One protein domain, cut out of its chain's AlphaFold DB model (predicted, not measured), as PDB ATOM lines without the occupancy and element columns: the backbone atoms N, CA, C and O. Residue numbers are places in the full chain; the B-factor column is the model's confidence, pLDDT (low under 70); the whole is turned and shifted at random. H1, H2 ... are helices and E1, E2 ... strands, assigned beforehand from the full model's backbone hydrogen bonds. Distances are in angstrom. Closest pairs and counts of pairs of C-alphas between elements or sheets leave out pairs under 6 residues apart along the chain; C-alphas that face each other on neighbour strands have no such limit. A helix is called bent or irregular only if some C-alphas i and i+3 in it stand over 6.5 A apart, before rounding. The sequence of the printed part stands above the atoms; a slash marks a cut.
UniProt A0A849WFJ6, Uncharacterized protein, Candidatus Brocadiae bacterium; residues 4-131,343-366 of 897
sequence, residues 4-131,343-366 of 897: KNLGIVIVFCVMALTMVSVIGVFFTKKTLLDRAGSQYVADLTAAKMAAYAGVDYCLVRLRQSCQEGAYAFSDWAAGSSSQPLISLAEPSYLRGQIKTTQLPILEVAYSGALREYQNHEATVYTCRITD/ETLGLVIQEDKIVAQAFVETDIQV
ATOM      1  N   LYS A   4     332.850 237.617 189.503       66.50
ATOM      2  CA  LYS A   4     332.688 236.717 190.662       66.50
ATOM      3  C   LYS A   4     331.353 236.894 191.411       66.50
ATOM      4  O   LYS A   4     330.782 235.900 191.842       66.50
ATOM      5  N   ASN A   5     330.827 238.115 191.526       76.88
ATOM      6  CA  ASN A   5     329.584 238.369 192.267       76.88
ATOM      7  C   ASN A   5     328.352 237.808 191.535       76.88
ATOM      8  O   ASN A   5     327.404 237.385 192.184       76.88
ATOM      9  N   LEU A   6     328.378 237.770 190.196       80.06
ATOM     10  CA  LEU A   6     327.268 237.248 189.393       80.06
ATOM     11  C   LEU A   6     327.082 235.736 189.615       80.06
ATOM     12  O   LEU A   6     325.959 235.267 189.760       80.06
ATOM     13  N   GLY A   7     328.190 234.990 189.707       84.75
ATOM     14  CA  GLY A   7     328.166 233.551 189.983       84.75
ATOM     15  C   GLY A   7     327.573 233.216 191.355       84.75
ATOM     16  O   GLY A   7     326.788 232.281 191.458       84.75
ATOM     17  N   ILE A   8     327.877 234.015 192.386       88.12
ATOM     18  CA  ILE A   8     327.312 233.834 193.736       88.12
ATOM     19  C   ILE A   8     325.789 234.029 193.718       88.12
ATOM     20  O   ILE A   8     325.070 233.211 194.283       88.12
ATOM     21  N   VAL A   9     325.291 235.063 193.027       89.44
ATOM     22  CA  VAL A   9     323.843 235.299 192.888       89.44
ATOM     23  C   VAL A   9     323.165 234.139 192.156       89.44
ATOM     24  O   VAL A   9     322.139 233.660 192.624       89.44
ATOM     25  N   ILE A  10     323.754 233.626 191.070       91.69
ATOM     26  CA  ILE A  10     323.201 232.473 190.337       91.69
ATOM     27  C   ILE A  10     323.144 231.222 191.228       91.69
ATOM     28  O   ILE A  10     322.100 230.578 191.285       91.69
ATOM     29  N   VAL A  11     324.213 230.902 191.969       92.75
ATOM     30  CA  VAL A  11     324.219 229.766 192.912       92.75
ATOM     31  C   VAL A  11     323.149 229.938 193.992       92.75
ATOM     32  O   VAL A  11     322.429 228.987 194.287       92.75
ATOM     33  N   PHE A  12     322.980 231.148 194.534       94.44
ATOM     34  CA  PHE A  12     321.951 231.426 195.536       94.44
ATOM     35  C   PHE A  12     320.529 231.298 194.962       94.44
ATOM     36  O   PHE A  12     319.671 230.683 195.590       94.44
ATOM     37  N   CYS A  13     320.282 231.793 193.745       94.88
ATOM     38  CA  CYS A  13     319.010 231.604 193.042       94.88
ATOM     39  C   CYS A  13     318.718 230.121 192.763       94.88
ATOM     40  O   CYS A  13     317.592 229.682 192.974       94.88
ATOM     41  N   VAL A  14     319.714 229.330 192.347       95.69
ATOM     42  CA  VAL A  14     319.558 227.879 192.137       95.69
ATOM     43  C   VAL A  14     319.285 227.155 193.456       95.69
ATOM     44  O   VAL A  14     318.392 226.312 193.499       95.69
ATOM     45  N   MET A  15     319.979 227.504 194.545       95.50
ATOM     46  CA  MET A  15     319.687 226.956 195.877       95.50
ATOM     47  C   MET A  15     318.272 227.309 196.338       95.50
ATOM     48  O   MET A  15     317.553 226.425 196.796       95.50
ATOM     49  N   ALA A  16     317.843 228.564 196.177       95.62
ATOM     50  CA  ALA A  16     316.499 229.005 196.538       95.62
ATOM     51  C   ALA A  16     315.419 228.279 195.719       95.62
ATOM     52  O   ALA A  16     314.469 227.755 196.294       95.62
ATOM     53  N   LEU A  17     315.593 228.162 194.397       96.38
ATOM     54  CA  LEU A  17     314.686 227.405 193.526       96.38
ATOM     55  C   LEU A  17     314.658 225.915 193.883       96.38
ATOM     56  O   LEU A  17     313.588 225.310 193.894       96.38
ATOM     57  N   THR A  18     315.805 225.328 194.230       96.44
ATOM     58  CA  THR A  18     315.890 223.933 194.686       96.44
ATOM     59  C   THR A  18     315.155 223.750 196.016       96.44
ATOM     60  O   THR A  18     314.353 222.831 196.143       96.44
ATOM     61  N   MET A  19     315.354 224.648 196.984       96.44
ATOM     62  CA  MET A  19     314.676 224.614 198.286       96.44
ATOM     63  C   MET A  19     313.158 224.781 198.143       96.44
ATOM     64  O   MET A  19     312.407 223.996 198.716       96.44
ATOM     65  N   VAL A  20     312.698 225.735 197.326       96.06
ATOM     66  CA  VAL A  20     311.272 225.907 196.995       96.06
ATOM     67  C   VAL A  20     310.713 224.662 196.299       96.06
ATOM     68  O   VAL A  20     309.617 224.224 196.640       96.06
ATOM     69  N   SER A  21     311.469 224.035 195.391       96.88
ATOM     70  CA  SER A  21     311.051 222.792 194.721       96.88
ATOM     71  C   SER A  21     310.932 221.618 195.699       96.88
ATOM     72  O   SER A  21     309.951 220.882 195.650       96.88
ATOM     73  N   VAL A  22     311.884 221.459 196.627       96.25
ATOM     74  CA  VAL A  22     311.844 220.423 197.676       96.25
ATOM     75  C   VAL A  22     310.665 220.646 198.625       96.25
ATOM     76  O   VAL A  22     309.948 219.694 198.930       96.25
ATOM     77  N   ILE A  23     310.414 221.891 199.046       96.38
ATOM     78  CA  ILE A  23     309.246 222.251 199.866       96.38
ATOM     79  C   ILE A  23     307.946 221.963 199.106       96.38
ATOM     80  O   ILE A  23     307.034 221.371 199.677       96.38
ATOM     81  N   GLY A  24     307.872 222.314 197.818       96.94
ATOM     82  CA  GLY A  24     306.727 222.018 196.956       96.94
ATOM     83  C   GLY A  24     306.451 220.518 196.858       96.94
ATOM     84  O   GLY A  24     305.338 220.084 197.137       96.94
ATOM     85  N   VAL A  25     307.474 219.706 196.563       96.19
ATOM     86  CA  VAL A  25     307.358 218.238 196.514       96.19
ATOM     87  C   VAL A  25     306.938 217.663 197.869       96.19
ATOM     88  O   VAL A  25     306.057 216.804 197.907       96.19
ATOM     89  N   PHE A  26     307.513 218.138 198.979       96.25
ATOM     90  CA  PHE A  26     307.134 217.691 200.321       96.25
ATOM     91  C   PHE A  26     305.679 218.046 200.649       96.25
ATOM     92  O   PHE A  26     304.938 217.192 201.132       96.25
ATOM     93  N   PHE A  27     305.241 219.267 200.328       95.94
ATOM     94  CA  PHE A  27     303.860 219.702 200.521       95.94
ATOM     95  C   PHE A  27     302.896 218.867 199.672       95.94
ATOM     96  O   PHE A  27     301.961 218.296 200.220       95.94
ATOM     97  N   THR A  28     303.164 218.678 198.374       95.38
ATOM     98  CA  THR A  28     302.350 217.811 197.505       95.38
ATOM     99  C   THR A  28     302.289 216.374 198.027       95.38
ATOM    100  O   THR A  28     301.209 215.790 198.064       95.38
ATOM    101  N   LYS A  29     303.413 215.792 198.470       94.44
ATOM    102  CA  LYS A  29     303.428 214.442 199.056       94.44
ATOM    103  C   LYS A  29     302.628 214.372 200.356       94.44
ATOM    104  O   LYS A  29     301.873 213.420 200.521       94.44
ATOM    105  N   LYS A  30     302.731 215.380 201.227       94.62
ATOM    106  CA  LYS A  30     301.922 215.467 202.446       94.62
ATOM    107  C   LYS A  30     300.431 215.587 202.118       94.62
ATOM    108  O   LYS A  30     299.658 214.778 202.600       94.62
ATOM    109  N   THR A  31     300.028 216.507 201.239       95.00
ATOM    110  CA  THR A  31     298.622 216.671 200.831       95.00
ATOM    111  C   THR A  31     298.046 215.409 200.184       95.00
ATOM    112  O   THR A  31     296.879 215.097 200.399       95.00
ATOM    113  N   LEU A  32     298.845 214.651 199.421       92.69
ATOM    114  CA  LEU A  32     298.423 213.355 198.878       92.69
ATOM    115  C   LEU A  32     298.232 212.294 199.974       92.69
ATOM    116  O   LEU A  32     297.268 211.537 199.899       92.69
ATOM    117  N   LEU A  33     299.103 212.253 200.990       93.75
ATOM    118  CA  LEU A  33     298.951 211.364 202.149       93.75
ATOM    119  C   LEU A  33     297.742 211.754 203.012       93.75
ATOM    120  O   LEU A  33     296.944 210.884 203.348       93.75
ATOM    121  N   ASP A  34     297.568 213.043 203.306       93.56
ATOM    122  CA  ASP A  34     296.426 213.567 204.064       93.56
ATOM    123  C   ASP A  34     295.109 213.249 203.326       93.56
ATOM    124  O   ASP A  34     294.179 212.712 203.925       93.56
ATOM    125  N   ARG A  35     295.055 213.470 202.000       92.81
ATOM    126  CA  ARG A  35     293.899 213.110 201.157       92.81
ATOM    127  C   ARG A  35     293.632 211.603 201.144       92.81
ATOM    128  O   ARG A  35     292.475 211.211 201.244       92.81
ATOM    129  N   ALA A  36     294.666 210.767 201.029       91.19
ATOM    130  CA  ALA A  36     294.515 209.311 201.074       91.19
ATOM    131  C   ALA A  36     294.017 208.832 202.450       91.19
ATOM    132  O   ALA A  36     293.161 207.955 202.518       91.19
ATOM    133  N   GLY A  37     294.486 209.449 203.538       93.38
ATOM    134  CA  GLY A  37     293.994 209.199 204.893       93.38
ATOM    135  C   GLY A  37     292.526 209.595 205.067       93.38
ATOM    136  O   GLY A  37     291.737 208.801 205.573       93.38
ATOM    137  N   SER A  38     292.127 210.783 204.595       94.12
ATOM    138  CA  SER A  38     290.718 211.206 204.598       94.12
ATOM    139  C   SER A  38     289.830 210.289 203.753       94.12
ATOM    140  O   SER A  38     288.738 209.944 204.198       94.12
ATOM    141  N   GLN A  39     290.301 209.860 202.577       92.31
ATOM    142  CA  GLN A  39     289.576 208.923 201.717       92.31
ATOM    143  C   GLN A  39     289.387 207.569 202.411       92.31
ATOM    144  O   GLN A  39     288.261 207.105 202.523       92.31
ATOM    145  N   TYR A  40     290.447 206.992 202.985       93.50
ATOM    146  CA  TYR A  40     290.359 205.730 203.726       93.50
ATOM    147  C   TYR A  40     289.402 205.809 204.929       93.50
ATOM    148  O   TYR A  40     288.650 204.872 205.185       93.50
ATOM    149  N   VAL A  41     289.378 206.931 205.660       94.56
ATOM    150  CA  VAL A  41     288.412 207.142 206.756       94.56
ATOM    151  C   VAL A  41     286.975 207.236 206.230       94.56
ATOM    152  O   VAL A  41     286.066 206.691 206.860       94.56
ATOM    153  N   ALA A  42     286.757 207.877 205.078       93.25
ATOM    154  CA  ALA A  42     285.450 207.927 204.426       93.25
ATOM    155  C   ALA A  42     285.003 206.536 203.941       93.25
ATOM    156  O   ALA A  42     283.897 206.110 204.272       93.25
ATOM    157  N   ASP A  43     285.878 205.791 203.263       91.94
ATOM    158  CA  ASP A  43     285.607 204.439 202.761       91.94
ATOM    159  C   ASP A  43     285.346 203.456 203.919       91.94
ATOM    160  O   ASP A  43     284.393 202.680 203.880       91.94
ATOM    161  N   LEU A  44     286.114 203.532 205.013       94.12
ATOM    162  CA  LEU A  44     285.874 202.742 206.227       94.12
ATOM    163  C   LEU A  44     284.543 203.103 206.907       94.12
ATOM    164  O   LEU A  44     283.875 202.234 207.467       94.12
ATOM    165  N   THR A  45     284.138 204.373 206.861       92.62
ATOM    166  CA  THR A  45     282.839 204.817 207.390       92.62
ATOM    167  C   THR A  45     281.692 204.307 206.517       92.62
ATOM    168  O   THR A  45     280.712 203.787 207.050       92.62
ATOM    169  N   ALA A  46     281.836 204.351 205.190       88.31
ATOM    170  CA  ALA A  46     280.878 203.775 204.252       88.31
ATOM    171  C   ALA A  46     280.769 202.245 204.401       88.31
ATOM    172  O   ALA A  46     279.659 201.715 204.424       88.31
ATOM    173  N   ALA A  47     281.889 201.543 204.603       90.50
ATOM    174  CA  ALA A  47     281.895 200.115 204.920       90.50
ATOM    175  C   ALA A  47     281.134 199.820 206.227       90.50
ATOM    176  O   ALA A  47     280.330 198.893 206.274       90.50
ATOM    177  N   LYS A  48     281.314 200.630 207.282       92.56
ATOM    178  CA  LYS A  48     280.539 200.491 208.531       92.56
ATOM    179  C   LYS A  48     279.044 200.727 208.316       92.56
ATOM    180  O   LYS A  48     278.241 199.951 208.823       92.56
ATOM    181  N   MET A  49     278.664 201.754 207.556       90.50
ATOM    182  CA  MET A  49     277.259 202.016 207.211       90.50
ATOM    183  C   MET A  49     276.638 200.851 206.427       90.50
ATOM    184  O   MET A  49     275.513 200.456 206.719       90.50
ATOM    185  N   ALA A  50     277.385 200.247 205.496       84.38
ATOM    186  CA  ALA A  50     276.966 199.040 204.787       84.38
ATOM    187  C   ALA A  50     276.764 197.854 205.736       84.38
ATOM    188  O   ALA A  50     275.728 197.195 205.677       84.38
ATOM    189  N   ALA A  51     277.711 197.624 206.650       88.25
ATOM    190  CA  ALA A  51     277.600 196.578 207.658       88.25
ATOM    191  C   ALA A  51     276.314 196.749 208.490       88.25
ATOM    192  O   ALA A  51     275.507 195.822 208.544       88.25
ATOM    193  N   TYR A  52     276.062 197.944 209.046       91.25
ATOM    194  CA  TYR A  52     274.835 198.239 209.803       91.25
ATOM    195  C   TYR A  52     273.553 198.070 208.976       91.25
ATOM    196  O   TYR A  52     272.617 197.437 209.455       91.25
ATOM    197  N   ALA A  53     273.527 198.520 207.718       83.06
ATOM    198  CA  ALA A  53     272.386 198.285 206.831       83.06
ATOM    199  C   ALA A  53     272.114 196.784 206.600       83.06
ATOM    200  O   ALA A  53     270.959 196.380 206.471       83.06
ATOM    201  N   GLY A  54     273.158 195.947 206.612       83.19
ATOM    202  CA  GLY A  54     273.025 194.489 206.620       83.19
ATOM    203  C   GLY A  54     272.367 193.937 207.894       83.19
ATOM    204  O   GLY A  54     271.605 192.976 207.795       83.19
ATOM    205  N   VAL A  55     272.587 194.552 209.068       86.25
ATOM    206  CA  VAL A  55     271.856 194.208 210.309       86.25
ATOM    207  C   VAL A  55     270.379 194.568 210.174       86.25
ATOM    208  O   VAL A  55     269.521 193.720 210.414       86.25
ATOM    209  N   ASP A  56     270.078 195.801 209.758       86.06
ATOM    210  CA  ASP A  56     268.701 196.288 209.626       86.06
ATOM    211  C   ASP A  56     267.909 195.465 208.600       86.06
ATOM    212  O   ASP A  56     266.767 195.073 208.855       86.06
ATOM    213  N   TYR A  57     268.537 195.115 207.474       83.12
ATOM    214  CA  TYR A  57     267.965 194.208 206.482       83.12
ATOM    215  C   TYR A  57     267.645 192.832 207.085       83.12
ATOM    216  O   TYR A  57     266.518 192.344 206.947       83.12
ATOM    217  N   CYS A  58     268.597 192.228 207.808       80.75
ATOM    218  CA  CYS A  58     268.373 190.967 208.514       80.75
ATOM    219  C   CYS A  58     267.214 191.068 209.510       80.75
ATOM    220  O   CYS A  58     266.390 190.161 209.557       80.75
ATOM    221  N   LEU A  59     267.097 192.164 210.269       84.44
ATOM    222  CA  LEU A  59     266.005 192.374 211.227       84.44
ATOM    223  C   LEU A  59     264.632 192.473 210.563       84.44
ATOM    224  O   LEU A  59     263.664 191.902 211.071       84.44
ATOM    225  N   VAL A  60     264.532 193.180 209.436       80.69
ATOM    226  CA  VAL A  60     263.282 193.272 208.669       80.69
ATOM    227  C   VAL A  60     262.904 191.902 208.105       80.69
ATOM    228  O   VAL A  60     261.763 191.475 208.285       80.69
ATOM    229  N   ARG A  61     263.854 191.169 207.507       77.88
ATOM    230  CA  ARG A  61     263.612 189.810 206.988       77.88
ATOM    231  C   ARG A  61     263.255 188.819 208.095       77.88
ATOM    232  O   ARG A  61     262.295 188.080 207.931       77.88
ATOM    233  N   LEU A  62     263.936 188.868 209.241       77.38
ATOM    234  CA  LEU A  62     263.604 188.093 210.440       77.38
ATOM    235  C   LEU A  62     262.156 188.335 210.872       77.38
ATOM    236  O   LEU A  62     261.393 187.382 211.006       77.38
ATOM    237  N   ARG A  63     261.756 189.601 211.052       80.38
ATOM    238  CA  ARG A  63     260.386 189.964 211.450       80.38
ATOM    239  C   ARG A  63     259.349 189.507 210.427       80.38
ATOM    240  O   ARG A  63     258.329 188.960 210.833       80.38
ATOM    241  N   GLN A  64     259.624 189.682 209.135       74.12
ATOM    242  CA  GLN A  64     258.751 189.216 208.060       74.12
ATOM    243  C   GLN A  64     258.584 187.688 208.098       74.12
ATOM    244  O   GLN A  64     257.455 187.208 208.157       74.12
ATOM    245  N   SER A  65     259.681 186.923 208.167       69.62
ATOM    246  CA  SER A  65     259.627 185.460 208.297       69.62
ATOM    247  C   SER A  65     258.842 185.026 209.541       69.62
ATOM    248  O   SER A  65     258.081 184.072 209.482       69.62
ATOM    249  N   CYS A  66     258.949 185.748 210.660       69.25
ATOM    250  CA  CYS A  66     258.153 185.445 211.856       69.25
ATOM    251  C   CYS A  66     256.647 185.697 211.655       69.25
ATOM    252  O   CYS A  66     255.830 184.949 212.191       69.25
ATOM    253  N   GLN A  67     256.273 186.735 210.899       65.00
ATOM    254  CA  GLN A  67     254.876 187.082 210.594       65.00
ATOM    255  C   GLN A  67     254.222 186.103 209.612       65.00
ATOM    256  O   GLN A  67     253.045 185.785 209.758       65.00
ATOM    257  N   GLU A  68     254.991 185.579 208.657       63.97
ATOM    258  CA  GLU A  68     254.569 184.514 207.735       63.97
ATOM    259  C   GLU A  68     254.404 183.149 208.454       63.97
ATOM    260  O   GLU A  68     253.863 182.194 207.895       63.97
ATOM    261  N   GLY A  69     254.789 183.088 209.735       56.66
ATOM    262  CA  GLY A  69     254.611 181.978 210.666       56.66
ATOM    263  C   GLY A  69     255.951 181.400 211.121       56.66
ATOM    264  O   GLY A  69     256.937 181.445 210.393       56.66
ATOM    265  N   ALA A  70     255.989 180.758 212.295       50.28
ATOM    266  CA  ALA A  70     257.207 180.169 212.884       50.28
ATOM    267  C   ALA A  70     257.903 179.075 212.032       50.28
ATOM    268  O   ALA A  70     258.912 178.509 212.446       50.28
ATOM    269  N   TYR A  71     257.355 178.773 210.853       50.81
ATOM    270  CA  TYR A  71     257.808 177.765 209.903       50.81
ATOM    271  C   TYR A  71     258.221 178.349 208.537       50.81
ATOM    272  O   TYR A  71     258.729 177.605 207.704       50.81
ATOM    273  N   ALA A  72     258.087 179.667 208.311       46.34
ATOM    274  CA  ALA A  72     258.570 180.343 207.094       46.34
ATOM    275  C   ALA A  72     260.109 180.483 207.040       46.34
ATOM    276  O   ALA A  72     260.676 181.022 206.092       46.34
ATOM    277  N   PHE A  73     260.814 179.924 208.026       55.41
ATOM    278  CA  PHE A  73     262.257 179.678 207.978       55.41
ATOM    279  C   PHE A  73     262.650 178.543 207.005       55.41
ATOM    280  O   PHE A  73     263.797 178.113 207.013       55.41
ATOM    281  N   SER A  74     261.739 178.053 206.154       46.53
ATOM    282  CA  SER A  74     262.030 177.082 205.082       46.53
ATOM    283  C   SER A  74     263.032 177.590 204.043       46.53
ATOM    284  O   SER A  74     263.696 176.787 203.392       46.53
ATOM    285  N   ASP A  75     263.165 178.912 203.913       46.16
ATOM    286  CA  ASP A  75     264.176 179.557 203.069       46.16
ATOM    287  C   ASP A  75     265.594 179.507 203.706       46.16
ATOM    288  O   ASP A  75     266.555 180.017 203.132       46.16
ATOM    289  N   TRP A  76     265.734 178.893 204.894       49.94
ATOM    290  CA  TRP A  76     266.976 178.616 205.635       49.94
ATOM    291  C   TRP A  76     267.243 177.060 205.673       49.94
ATOM    292  O   TRP A  76     266.276 176.314 205.756       49.94
ATOM    293  N   ALA A  77     268.486 176.501 205.686       44.84
ATOM    294  CA  ALA A  77     268.777 175.014 205.645       44.84
ATOM    295  C   ALA A  77     269.268 174.256 206.957       44.84
ATOM    296  O   ALA A  77     268.506 174.231 207.909       44.84
ATOM    297  N   ALA A  78     270.450 173.562 207.042       42.75
ATOM    298  CA  ALA A  78     271.165 173.074 208.300       42.75
ATOM    299  C   ALA A  78     272.776 173.037 208.315       42.75
ATOM    300  O   ALA A  78     273.327 172.172 207.655       42.75
ATOM    301  N   GLY A  79     273.524 173.946 209.015       46.16
ATOM    302  CA  GLY A  79     274.760 174.773 208.646       46.16
ATOM    303  C   GLY A  79     276.250 174.298 208.458       46.16
ATOM    304  O   GLY A  79     276.640 173.267 208.995       46.16
ATOM    305  N   SER A  80     277.119 175.120 207.779       44.34
ATOM    306  CA  SER A  80     278.622 175.109 207.876       44.34
ATOM    307  C   SER A  80     279.228 176.446 208.358       44.34
ATOM    308  O   SER A  80     279.835 177.221 207.613       44.34
ATOM    309  N   SER A  81     279.113 176.667 209.661       49.72
ATOM    310  CA  SER A  81     279.416 177.908 210.389       49.72
ATOM    311  C   SER A  81     280.896 178.292 210.546       49.72
ATOM    312  O   SER A  81     281.255 179.059 211.438       49.72
ATOM    313  N   SER A  82     281.783 177.761 209.702       54.78
ATOM    314  CA  SER A  82     283.233 177.999 209.757       54.78
ATOM    315  C   SER A  82     283.785 178.829 208.594       54.78
ATOM    316  O   SER A  82     284.940 179.253 208.649       54.78
ATOM    317  N   GLN A  83     282.996 179.089 207.545       65.62
ATOM    318  CA  GLN A  83     283.445 179.943 206.443       65.62
ATOM    319  C   GLN A  83     283.406 181.430 206.853       65.62
ATOM    320  O   GLN A  83     282.368 181.901 207.330       65.62
ATOM    321  N   PRO A  84     284.492 182.205 206.676       70.12
ATOM    322  CA  PRO A  84     284.475 183.636 206.967       70.12
ATOM    323  C   PRO A  84     283.600 184.377 205.944       70.12
ATOM    324  O   PRO A  84     283.654 184.055 204.758       70.12
ATOM    325  N   LEU A  85     282.846 185.403 206.367       72.75
ATOM    326  CA  LEU A  85     281.916 186.152 205.494       72.75
ATOM    327  C   LEU A  85     282.542 186.634 204.173       72.75
ATOM    328  O   LEU A  85     281.869 186.664 203.149       72.75
ATOM    329  N   ILE A  86     283.836 186.963 204.172       76.75
ATOM    330  CA  ILE A  86     284.552 187.405 202.967       76.75
ATOM    331  C   ILE A  86     284.626 186.327 201.870       76.75
ATOM    332  O   ILE A  86     284.741 186.664 200.700       76.75
ATOM    333  N   SER A  87     284.512 185.042 202.224       72.38
ATOM    334  CA  SER A  87     284.438 183.936 201.255       72.38
ATOM    335  C   SER A  87     283.053 183.769 200.620       72.38
ATOM    336  O   SER A  87     282.951 183.197 199.541       72.38
ATOM    337  N   LEU A  88     282.003 184.321 201.241       65.81
ATOM    338  CA  LEU A  88     280.670 184.434 200.636       65.81
ATOM    339  C   LEU A  88     280.589 185.636 199.675       65.81
ATOM    340  O   LEU A  88     279.784 185.640 198.747       65.81
ATOM    341  N   ALA A  89     281.451 186.637 199.871       63.59
ATOM    342  CA  ALA A  89     281.570 187.817 199.026       63.59
ATOM    343  C   ALA A  89     282.477 187.573 197.798       63.59
ATOM    344  O   ALA A  89     283.472 188.274 197.605       63.59
ATOM    345  N   GLU A  90     282.153 186.592 196.945       57.50
ATOM    346  CA  GLU A  90     282.868 186.478 195.666       57.50
ATOM    347  C   GLU A  90     282.560 187.678 194.741       57.50
ATOM    348  O   GLU A  90     281.390 188.009 194.523       57.50
ATOM    349  N   PRO A  91     283.571 188.270 194.073       49.72
ATOM    350  CA  PRO A  91     283.356 189.305 193.052       49.72
ATOM    351  C   PRO A  91     282.538 188.840 191.831       49.72
ATOM    352  O   PRO A  91     282.071 189.662 191.042       49.72
ATOM    353  N   SER A  92     282.366 187.526 191.654       46.97
ATOM    354  CA  SER A  92     281.658 186.890 190.536       46.97
ATOM    355  C   SER A  92     280.167 187.268 190.465       46.97
ATOM    356  O   SER A  92     279.612 187.355 189.367       46.97
ATOM    357  N   TYR A  93     279.532 187.574 191.602       46.47
ATOM    358  CA  TYR A  93     278.094 187.870 191.692       46.47
ATOM    359  C   TYR A  93     277.685 189.267 191.185       46.47
ATOM    360  O   TYR A  93     276.502 189.517 190.954       46.47
ATOM    361  N   LEU A  94     278.639 190.172 190.936       47.19
ATOM    362  CA  LEU A  94     278.369 191.559 190.525       47.19
ATOM    363  C   LEU A  94     277.892 191.720 189.063       47.19
ATOM    364  O   LEU A  94     277.616 192.839 188.636       47.19
ATOM    365  N   ARG A  95     277.785 190.635 188.277       42.66
ATOM    366  CA  ARG A  95     277.433 190.687 186.837       42.66
ATOM    367  C   ARG A  95     276.008 190.264 186.464       42.66
ATOM    368  O   ARG A  95     275.689 190.237 185.277       42.66
ATOM    369  N   GLY A  96     275.141 190.014 187.442       37.94
ATOM    370  CA  GLY A  96     273.694 189.942 187.221       37.94
ATOM    371  C   GLY A  96     273.031 188.654 187.704       37.94
ATOM    372  O   GLY A  96     273.538 187.558 187.498       37.94
ATOM    373  N   GLN A  97     271.849 188.841 188.299       37.34
ATOM    374  CA  GLN A  97     271.015 187.837 188.965       37.34
ATOM    375  C   GLN A  97     271.715 187.076 190.099       37.34
ATOM    376  O   GLN A  97     272.444 186.109 189.890       37.34
ATOM    377  N   ILE A  98     271.368 187.470 191.329       36.97
ATOM    378  CA  ILE A  98     271.577 186.671 192.538       36.97
ATOM    379  C   ILE A  98     270.818 185.351 192.349       36.97
ATOM    380  O   ILE A  98     269.616 185.264 192.599       36.97
ATOM    381  N   LYS A  99     271.513 184.314 191.877       34.81
ATOM    382  CA  LYS A  99     271.020 182.946 192.004       34.81
ATOM    383  C   LYS A  99     271.181 182.551 193.460       34.81
ATOM    384  O   LYS A  99     272.301 182.419 193.939       34.81
ATOM    385  N   THR A 100     270.061 182.299 194.127       38.88
ATOM    386  CA  THR A 100     270.015 181.486 195.340       38.88
ATOM    387  C   THR A 100     270.513 180.083 194.999       38.88
ATOM    388  O   THR A 100     269.751 179.190 194.629       38.88
ATOM    389  N   THR A 101     271.830 179.882 195.060       35.56
ATOM    390  CA  THR A 101     272.416 178.545 194.995       35.56
ATOM    391  C   THR A 101     271.893 177.755 196.180       35.56
ATOM    392  O   THR A 101     272.170 178.108 197.325       35.56
ATOM    393  N   GLN A 102     271.149 176.687 195.887       32.62
ATOM    394  CA  GLN A 102     270.742 175.665 196.846       32.62
ATOM    395  C   GLN A 102     271.978 174.910 197.345       32.62
ATOM    396  O   GLN A 102     272.222 173.758 196.989       32.62
ATOM    397  N   LEU A 103     272.778 175.574 198.171       33.19
ATOM    398  CA  LEU A 103     273.603 174.867 199.120       33.19
ATOM    399  C   LEU A 103     272.635 174.209 200.114       33.19
ATOM    400  O   LEU A 103     271.729 174.884 200.614       33.19
ATOM    401  N   PRO A 104     272.792 172.915 200.443       31.05
ATOM    402  CA  PRO A 104     272.365 172.513 201.771       31.05
ATOM    403  C   PRO A 104     273.131 173.406 202.760       31.05
ATOM    404  O   PRO A 104     274.263 173.761 202.462       31.05
ATOM    405  N   ILE A 105     272.543 173.674 203.928       48.41
ATOM    406  CA  ILE A 105     273.166 174.160 205.180       48.41
ATOM    407  C   ILE A 105     272.762 175.580 205.738       48.41
ATOM    408  O   ILE A 105     272.896 176.591 205.066       48.41
ATOM    409  N   LEU A 106     272.194 175.632 206.973       45.69
ATOM    410  CA  LEU A 106     271.656 176.755 207.788       45.69
ATOM    411  C   LEU A 106     272.800 177.712 208.027       45.69
ATOM    412  O   LEU A 106     273.548 177.526 208.981       45.69
ATOM    413  N   GLU A 107     272.824 178.740 207.212       46.06
ATOM    414  CA  GLU A 107     273.086 180.128 207.542       46.06
ATOM    415  C   GLU A 107     272.394 180.877 206.405       46.06
ATOM    416  O   GLU A 107     272.646 180.545 205.247       46.06
ATOM    417  N   VAL A 108     271.496 181.833 206.668       47.41
ATOM    418  CA  VAL A 108     271.009 182.644 205.540       47.41
ATOM    419  C   VAL A 108     272.018 183.741 205.290       47.41
ATOM    420  O   VAL A 108     272.125 184.687 206.070       47.41
ATOM    421  N   ALA A 109     272.771 183.566 204.210       44.44
ATOM    422  CA  ALA A 109     273.615 184.595 203.644       44.44
ATOM    423  C   ALA A 109     272.754 185.517 202.770       44.44
ATOM    424  O   ALA A 109     272.234 185.093 201.736       44.44
ATOM    425  N   TYR A 110     272.621 186.779 203.165       51.38
ATOM    426  CA  TYR A 110     272.054 187.824 202.318       51.38
ATOM    427  C   TYR A 110     273.177 188.739 201.833       51.38
ATOM    428  O   TYR A 110     274.048 189.135 202.605       51.38
ATOM    429  N   SER A 111     273.152 189.094 200.551       48.41
ATOM    430  CA  SER A 111     274.050 190.090 199.967       48.41
ATOM    431  C   SER A 111     273.231 191.213 199.343       48.41
ATOM    432  O   SER A 111     272.236 190.970 198.659       48.41
ATOM    433  N   GLY A 112     273.631 192.453 199.608       49.88
ATOM    434  CA  GLY A 112     272.940 193.645 199.128       49.88
ATOM    435  C   GLY A 112     273.902 194.798 198.866       49.88
ATOM    436  O   GLY A 112     275.044 194.795 199.323       49.88
ATOM    437  N   ALA A 113     273.443 195.793 198.113       48.91
ATOM    438  CA  ALA A 113     274.217 196.980 197.767       48.91
ATOM    439  C   ALA A 113     273.493 198.244 198.248       48.91
ATOM    440  O   ALA A 113     272.305 198.411 197.988       48.91
ATOM    441  N   LEU A 114     274.214 199.143 198.924       39.97
ATOM    442  CA  LEU A 114     273.722 200.489 199.260       39.97
ATOM    443  C   LEU A 114     273.883 201.475 198.097       39.97
ATOM    444  O   LEU A 114     273.207 202.499 198.048       39.97
ATOM    445  N   ARG A 115     274.793 201.175 197.168       42.66
ATOM    446  CA  ARG A 115     275.017 201.930 195.938       42.66
ATOM    447  C   ARG A 115     275.198 200.923 194.814       42.66
ATOM    448  O   ARG A 115     276.025 200.022 194.946       42.66
ATOM    449  N   GLU A 116     274.405 201.052 193.753       48.16
ATOM    450  CA  GLU A 116     274.551 200.218 192.557       48.16
ATOM    451  C   GLU A 116     275.983 200.290 192.020       48.16
ATOM    452  O   GLU A 116     276.635 201.330 192.130       48.16
ATOM    453  N   TYR A 117     276.450 199.195 191.409       49.88
ATOM    454  CA  TYR A 117     277.765 199.109 190.774       49.88
ATOM    455  C   TYR A 117     277.779 199.984 189.505       49.88
ATOM    456  O   TYR A 117     277.599 199.517 188.381       49.88
ATOM    457  N   GLN A 118     277.949 201.289 189.697       47.19
ATOM    458  CA  GLN A 118     278.091 202.287 188.644       47.19
ATOM    459  C   GLN A 118     279.530 202.816 188.700       47.19
ATOM    460  O   GLN A 118     280.001 203.254 189.746       47.19
ATOM    461  N   ASN A 119     280.240 202.774 187.569       59.69
ATOM    462  CA  ASN A 119     281.635 203.227 187.422       59.69
ATOM    463  C   ASN A 119     282.689 202.455 188.251       59.69
ATOM    464  O   ASN A 119     283.674 203.048 188.680       59.69
ATOM    465  N   HIS A 120     282.513 201.145 188.462       66.38
ATOM    466  CA  HIS A 120     283.410 200.300 189.278       66.38
ATOM    467  C   HIS A 120     283.523 200.695 190.765       66.38
ATOM    468  O   HIS A 120     284.384 200.165 191.468       66.38
ATOM    469  N   GLU A 121     282.649 201.581 191.252       76.50
ATOM    470  CA  GLU A 121     282.460 201.861 192.675       76.50
ATOM    471  C   GLU A 121     281.225 201.106 193.176       76.50
ATOM    472  O   GLU A 121     280.144 201.230 192.600       76.50
ATOM    473  N   ALA A 122     281.353 200.354 194.270       81.38
ATOM    474  CA  ALA A 122     280.207 199.748 194.940       81.38
ATOM    475  C   ALA A 122     280.401 199.677 196.455       81.38
ATOM    476  O   ALA A 122     281.470 199.321 196.950       81.38
ATOM    477  N   THR A 123     279.324 199.965 197.183       85.25
ATOM    478  CA  THR A 123     279.246 199.787 198.635       85.25
ATOM    479  C   THR A 123     278.259 198.662 198.900       85.25
ATOM    480  O   THR A 123     277.051 198.842 198.723       85.25
ATOM    481  N   VAL A 124     278.775 197.496 199.282       86.12
ATOM    482  CA  VAL A 124     278.000 196.258 199.444       86.12
ATOM    483  C   VAL A 124     278.079 195.745 200.874       86.12
ATOM    484  O   VAL A 124     279.026 196.042 201.599       86.12
ATOM    485  N   TYR A 125     277.092 194.957 201.279       84.94
ATOM    486  CA  TYR A 125     277.122 194.186 202.512       84.94
ATOM    487  C   TYR A 125     276.851 192.714 202.221       84.94
ATOM    488  O   TYR A 125     276.098 192.368 201.311       84.94
ATOM    489  N   THR A 126     277.473 191.844 203.008       82.81
ATOM    490  CA  THR A 126     277.137 190.421 203.097       82.81
ATOM    491  C   THR A 126     276.882 190.105 204.557       82.81
ATOM    492  O   THR A 126     277.757 190.331 205.390       82.81
ATOM    493  N   CYS A 127     275.695 189.612 204.880       82.62
ATOM    494  CA  CYS A 127     275.287 189.306 206.243       82.62
ATOM    495  C   CYS A 127     274.820 187.857 206.385       82.62
ATOM    496  O   CYS A 127     274.316 187.253 205.442       82.62
ATOM    497  N   ARG A 128     275.024 187.309 207.580       84.19
ATOM    498  CA  ARG A 128     274.699 185.948 208.001       84.19
ATOM    499  C   ARG A 128     273.811 186.025 209.229       84.19
ATOM    500  O   ARG A 128     274.118 186.760 210.165       84.19
ATOM    501  N   ILE A 129     272.768 185.204 209.250       84.38
ATOM    502  CA  ILE A 129     271.909 185.014 210.421       84.38
ATOM    503  C   ILE A 129     272.108 183.601 210.975       84.38
ATOM    504  O   ILE A 129     272.010 182.619 210.235       84.38
ATOM    505  N   THR A 130     272.331 183.500 212.286       86.19
ATOM    506  CA  THR A 130     272.376 182.242 213.042       86.19
ATOM    507  C   THR A 130     271.372 182.306 214.192       86.19
ATOM    508  O   THR A 130     271.339 183.281 214.937       86.19
ATOM    509  N   ASP A 131     270.575 181.261 214.392       87.75
ATOM    510  CA  ASP A 131     269.756 181.113 215.602       87.75
ATOM    511  C   ASP A 131     270.657 180.822 216.816       87.75
ATOM    512  O   ASP A 131     271.388 179.833 216.819       87.75
ATOM    513  N   GLU A 343     275.965 188.313 211.932       89.88
ATOM    514  CA  GLU A 343     277.267 188.765 211.435       89.88
ATOM    515  C   GLU A 343     277.050 189.542 210.134       89.88
ATOM    516  O   GLU A 343     276.220 189.167 209.305       89.88
ATOM    517  N   THR A 344     277.800 190.616 209.904       90.50
ATOM    518  CA  THR A 344     277.691 191.410 208.675       90.50
ATOM    519  C   THR A 344     279.021 192.054 208.308       90.50
ATOM    520  O   THR A 344     279.727 192.616 209.144       90.50
ATOM    521  N   LEU A 345     279.377 191.944 207.032       92.38
ATOM    522  CA  LEU A 345     280.601 192.451 206.435       92.38
ATOM    523  C   LEU A 345     280.225 193.482 205.373       92.38
ATOM    524  O   LEU A 345     279.753 193.129 204.293       92.38
ATOM    525  N   GLY A 346     280.442 194.754 205.688       92.56
ATOM    526  CA  GLY A 346     280.367 195.843 204.727       92.56
ATOM    527  C   GLY A 346     281.692 196.007 203.988       92.56
ATOM    528  O   GLY A 346     282.757 195.992 204.607       92.56
ATOM    529  N   LEU A 347     281.627 196.177 202.670       90.81
ATOM    530  CA  LEU A 347     282.768 196.319 201.768       90.81
ATOM    531  C   LEU A 347     282.586 197.565 200.896       90.81
ATOM    532  O   LEU A 347     281.501 197.803 200.362       90.81
ATOM    533  N   VAL A 348     283.668 198.317 200.702       90.62
ATOM    534  CA  VAL A 348     283.772 199.323 199.638       90.62
ATOM    535  C   VAL A 348     284.721 198.784 198.579       90.62
ATOM    536  O   VAL A 348     285.881 198.474 198.864       90.62
ATOM    537  N   ILE A 349     284.203 198.658 197.361       87.31
ATOM    538  CA  ILE A 349     284.907 198.163 196.183       87.31
ATOM    539  C   ILE A 349     285.142 199.349 195.245       87.31
ATOM    540  O   ILE A 349     284.200 200.077 194.929       87.31
ATOM    541  N   GLN A 350     286.386 199.536 194.808       87.62
ATOM    542  CA  GLN A 350     286.792 200.496 193.776       87.62
ATOM    543  C   GLN A 350     287.735 199.775 192.802       87.62
ATOM    544  O   GLN A 350     288.656 199.090 193.245       87.62
ATOM    545  N   GLU A 351     287.519 199.903 191.490       87.25
ATOM    546  CA  GLU A 351     288.350 199.254 190.452       87.25
ATOM    547  C   GLU A 351     288.547 197.734 190.679       87.25
ATOM    548  O   GLU A 351     289.663 197.213 190.596       87.25
ATOM    549  N   ASP A 352     287.467 197.026 191.033       79.88
ATOM    550  CA  ASP A 352     287.456 195.592 191.382       79.88
ATOM    551  C   ASP A 352     288.352 195.190 192.579       79.88
ATOM    552  O   ASP A 352     288.636 194.010 192.791       79.88
ATOM    553  N   LYS A 353     288.765 196.153 193.416       85.75
ATOM    554  CA  LYS A 353     289.517 195.921 194.660       85.75
ATOM    555  C   LYS A 353     288.712 196.362 195.874       85.75
ATOM    556  O   LYS A 353     288.106 197.430 195.872       85.75
ATOM    557  N   ILE A 354     288.772 195.574 196.945       88.81
ATOM    558  CA  ILE A 354     288.268 195.980 198.262       88.81
ATOM    559  C   ILE A 354     289.229 197.040 198.820       88.81
ATOM    560  O   ILE A 354     290.369 196.719 199.156       88.81
ATOM    561  N   VAL A 355     288.785 198.295 198.897       93.25
ATOM    562  CA  VAL A 355     289.580 199.414 199.447       93.25
ATOM    563  C   VAL A 355     289.332 199.632 200.939       93.25
ATOM    564  O   VAL A 355     290.226 200.077 201.656       93.25
ATOM    565  N   ALA A 356     288.144 199.264 201.423       94.12
ATOM    566  CA  ALA A 356     287.813 199.249 202.840       94.12
ATOM    567  C   ALA A 356     286.830 198.120 203.160       94.12
ATOM    568  O   ALA A 356     285.992 197.746 202.338       94.12
ATOM    569  N   GLN A 357     286.918 197.609 204.385       94.88
ATOM    570  CA  GLN A 357     286.003 196.609 204.924       94.88
ATOM    571  C   GLN A 357     285.691 196.912 206.391       94.88
ATOM    572  O   GLN A 357     286.548 197.405 207.127       94.88
ATOM    573  N   ALA A 358     284.476 196.593 206.824       95.62
ATOM    574  CA  ALA A 358     284.057 196.686 208.214       95.62
ATOM    575  C   ALA A 358     283.171 195.493 208.566       95.62
ATOM    576  O   ALA A 358     282.192 195.214 207.880       95.62
ATOM    577  N   PHE A 359     283.517 194.807 209.650       93.69
ATOM    578  CA  PHE A 359     282.735 193.707 210.199       93.69
ATOM    579  C   PHE A 359     281.984 194.190 211.444       93.69
ATOM    580  O   PHE A 359     282.561 194.891 212.280       93.69
ATOM    581  N   VAL A 360     280.712 193.822 211.556       91.75
ATOM    582  CA  VAL A 360     279.865 194.039 212.732       91.75
ATOM    583  C   VAL A 360     279.220 192.700 213.089       91.75
ATOM    584  O   VAL A 360     278.775 191.965 212.212       91.75
ATOM    585  N   GLU A 361     279.167 192.389 214.378       90.94
ATOM    586  CA  GLU A 361     278.449 191.239 214.930       90.94
ATOM    587  C   GLU A 361     277.519 191.719 216.048       90.94
ATOM    588  O   GLU A 361     277.855 192.649 216.785       90.94
ATOM    589  N   THR A 362     276.328 191.132 216.160       90.25
ATOM    590  CA  THR A 362     275.345 191.524 217.177       90.25
ATOM    591  C   THR A 362     274.348 190.402 217.473       90.25
ATOM    592  O   THR A 362     273.907 189.699 216.567       90.25
ATOM    593  N   ASP A 363     273.991 190.238 218.747       88.81
ATOM    594  CA  ASP A 363     272.928 189.336 219.196       88.81
ATOM    595  C   ASP A 363     271.640 190.136 219.419       88.81
ATOM    596  O   ASP A 363     271.629 191.085 220.205       88.81
ATOM    597  N   ILE A 364     270.543 189.760 218.750       87.19
ATOM    598  CA  ILE A 364     269.280 190.510 218.802       87.19
ATOM    599  C   ILE A 364     268.095 189.598 219.127       87.19
ATOM    600  O   ILE A 364     267.896 188.548 218.512       87.19
ATOM    601  N   GLN A 365     267.268 190.037 220.083       86.19
ATOM    602  CA  GLN A 365     265.955 189.455 220.355       86.19
ATOM    603  C   GLN A 365     264.919 190.055 219.393       86.19
ATOM    604  O   GLN A 365     264.585 191.235 219.488       86.19
ATOM    605  N   VAL A 366     264.406 189.244 218.469       80.69
ATOM    606  CA  VAL A 366     263.371 189.648 217.498       80.69
ATOM    607  C   VAL A 366     261.972 189.448 218.075       80.69
ATOM    608  O   VAL A 366     261.092 190.282 217.867       80.69
TER     609      VAL A 366
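AT A GLANCE: This is residues 4 to 131 and 343 to 366 of the 897 residues of an uncharacterized protein of Candidatus Brocadiae bacterium (UniProt A0A849WFJ6). A four-stranded antiparallel sheet, E1 E2 E3 E4, curls round the later part of one very long helix, H1, whose first part, residues 4 to 38, sticks out as a free arm and makes most of the length. H3 and H4, two short helices, are over the sheet's other face, and H2 is at the far end of H1. The printed part has 152 residues, with four named helices and then four named strands along the chain; the class is mixed, helices and strands. It is extended, with a radius of gyration of the C-alphas of 25.4 A and spans of 97 by 31 by 27 A.

HOW THE PARTS SIT: Start at the twisted sheet, where E1, residues 108 to 118, and E2, residues 121 to 131, form an antiparallel hairpin; look for N 112 and O 125, 3.0 A apart. E3, residues 343 to 350, is antiparallel to E2, with N 345 and O 126 at 2.8 A. E3 and E4, residues 353 to 365, form the second hairpin, with N 346 and O 358 at 2.8 A. The edge strands E1 and E4 are apart. The sheet curls round residues 39 to 62 of H1, residues 4 to 67; their closest C-alphas to E3 and E4 are Ala 51 to Gly 346, 4.1 A, and Lys 48 to Ala 358, 5.2 A. On the opposite face, H3, residues 85 to 88, has a height over the sheet of 8.0 A, its closest C-alphas to E3 being Leu 85 and Leu 345, 6.5 A. H4, residues 91 to 95, is on the same face as H3, at a height of 9.0 A. H2, residues 72 to 75, is not on the sheet; it and H1 only just touch, only at the corner, with 3 pairs of C-alphas within 8 A, the closest being Ser 65 and Ala 72, 5.4 A. In H1, 59 of 60 O i to N i+4 pairs are within hydrogen-bond range; in H4 0 of 1 are, beside 1 of 2 O i to N i+3 pairs, and H2 and H3 are too short for an O i to N i+4 pair.

IN THESE COORDINATES: Find C-alpha 4 at (332.688, 236.717, 190.662); from there H1 runs 94.4 A to C-alpha 67 at (254.876, 187.082, 210.594). E1 spans 26.9 A and bends by 69 degrees at residue 115, E2 spans 33.4 A and E3 23.2 A. E4 spans 35.5 A, bends by 60 degrees at residue 356 and ends at C-alpha 365, (265.955, 189.455, 220.355). H2 and H4 are only just irregular: C-alphas 72 and 75 are 6.9 A apart, C-alphas 92 and 95 6.8 A.

THE WHOLE: The C-alphas farthest apart are those of Lys 4 and Gly 69, 97.4 A. Residues 132 to 342 are not printed, and C-alphas 131 and 343 are 11.5 A apart across that cut. The link from H4 to E1, residues 96 to 107, is long. The mean pLDDT of the printed part is 75.0; look for values under 70 at residue 4, residues 65 to 83 and residues 88 to 120.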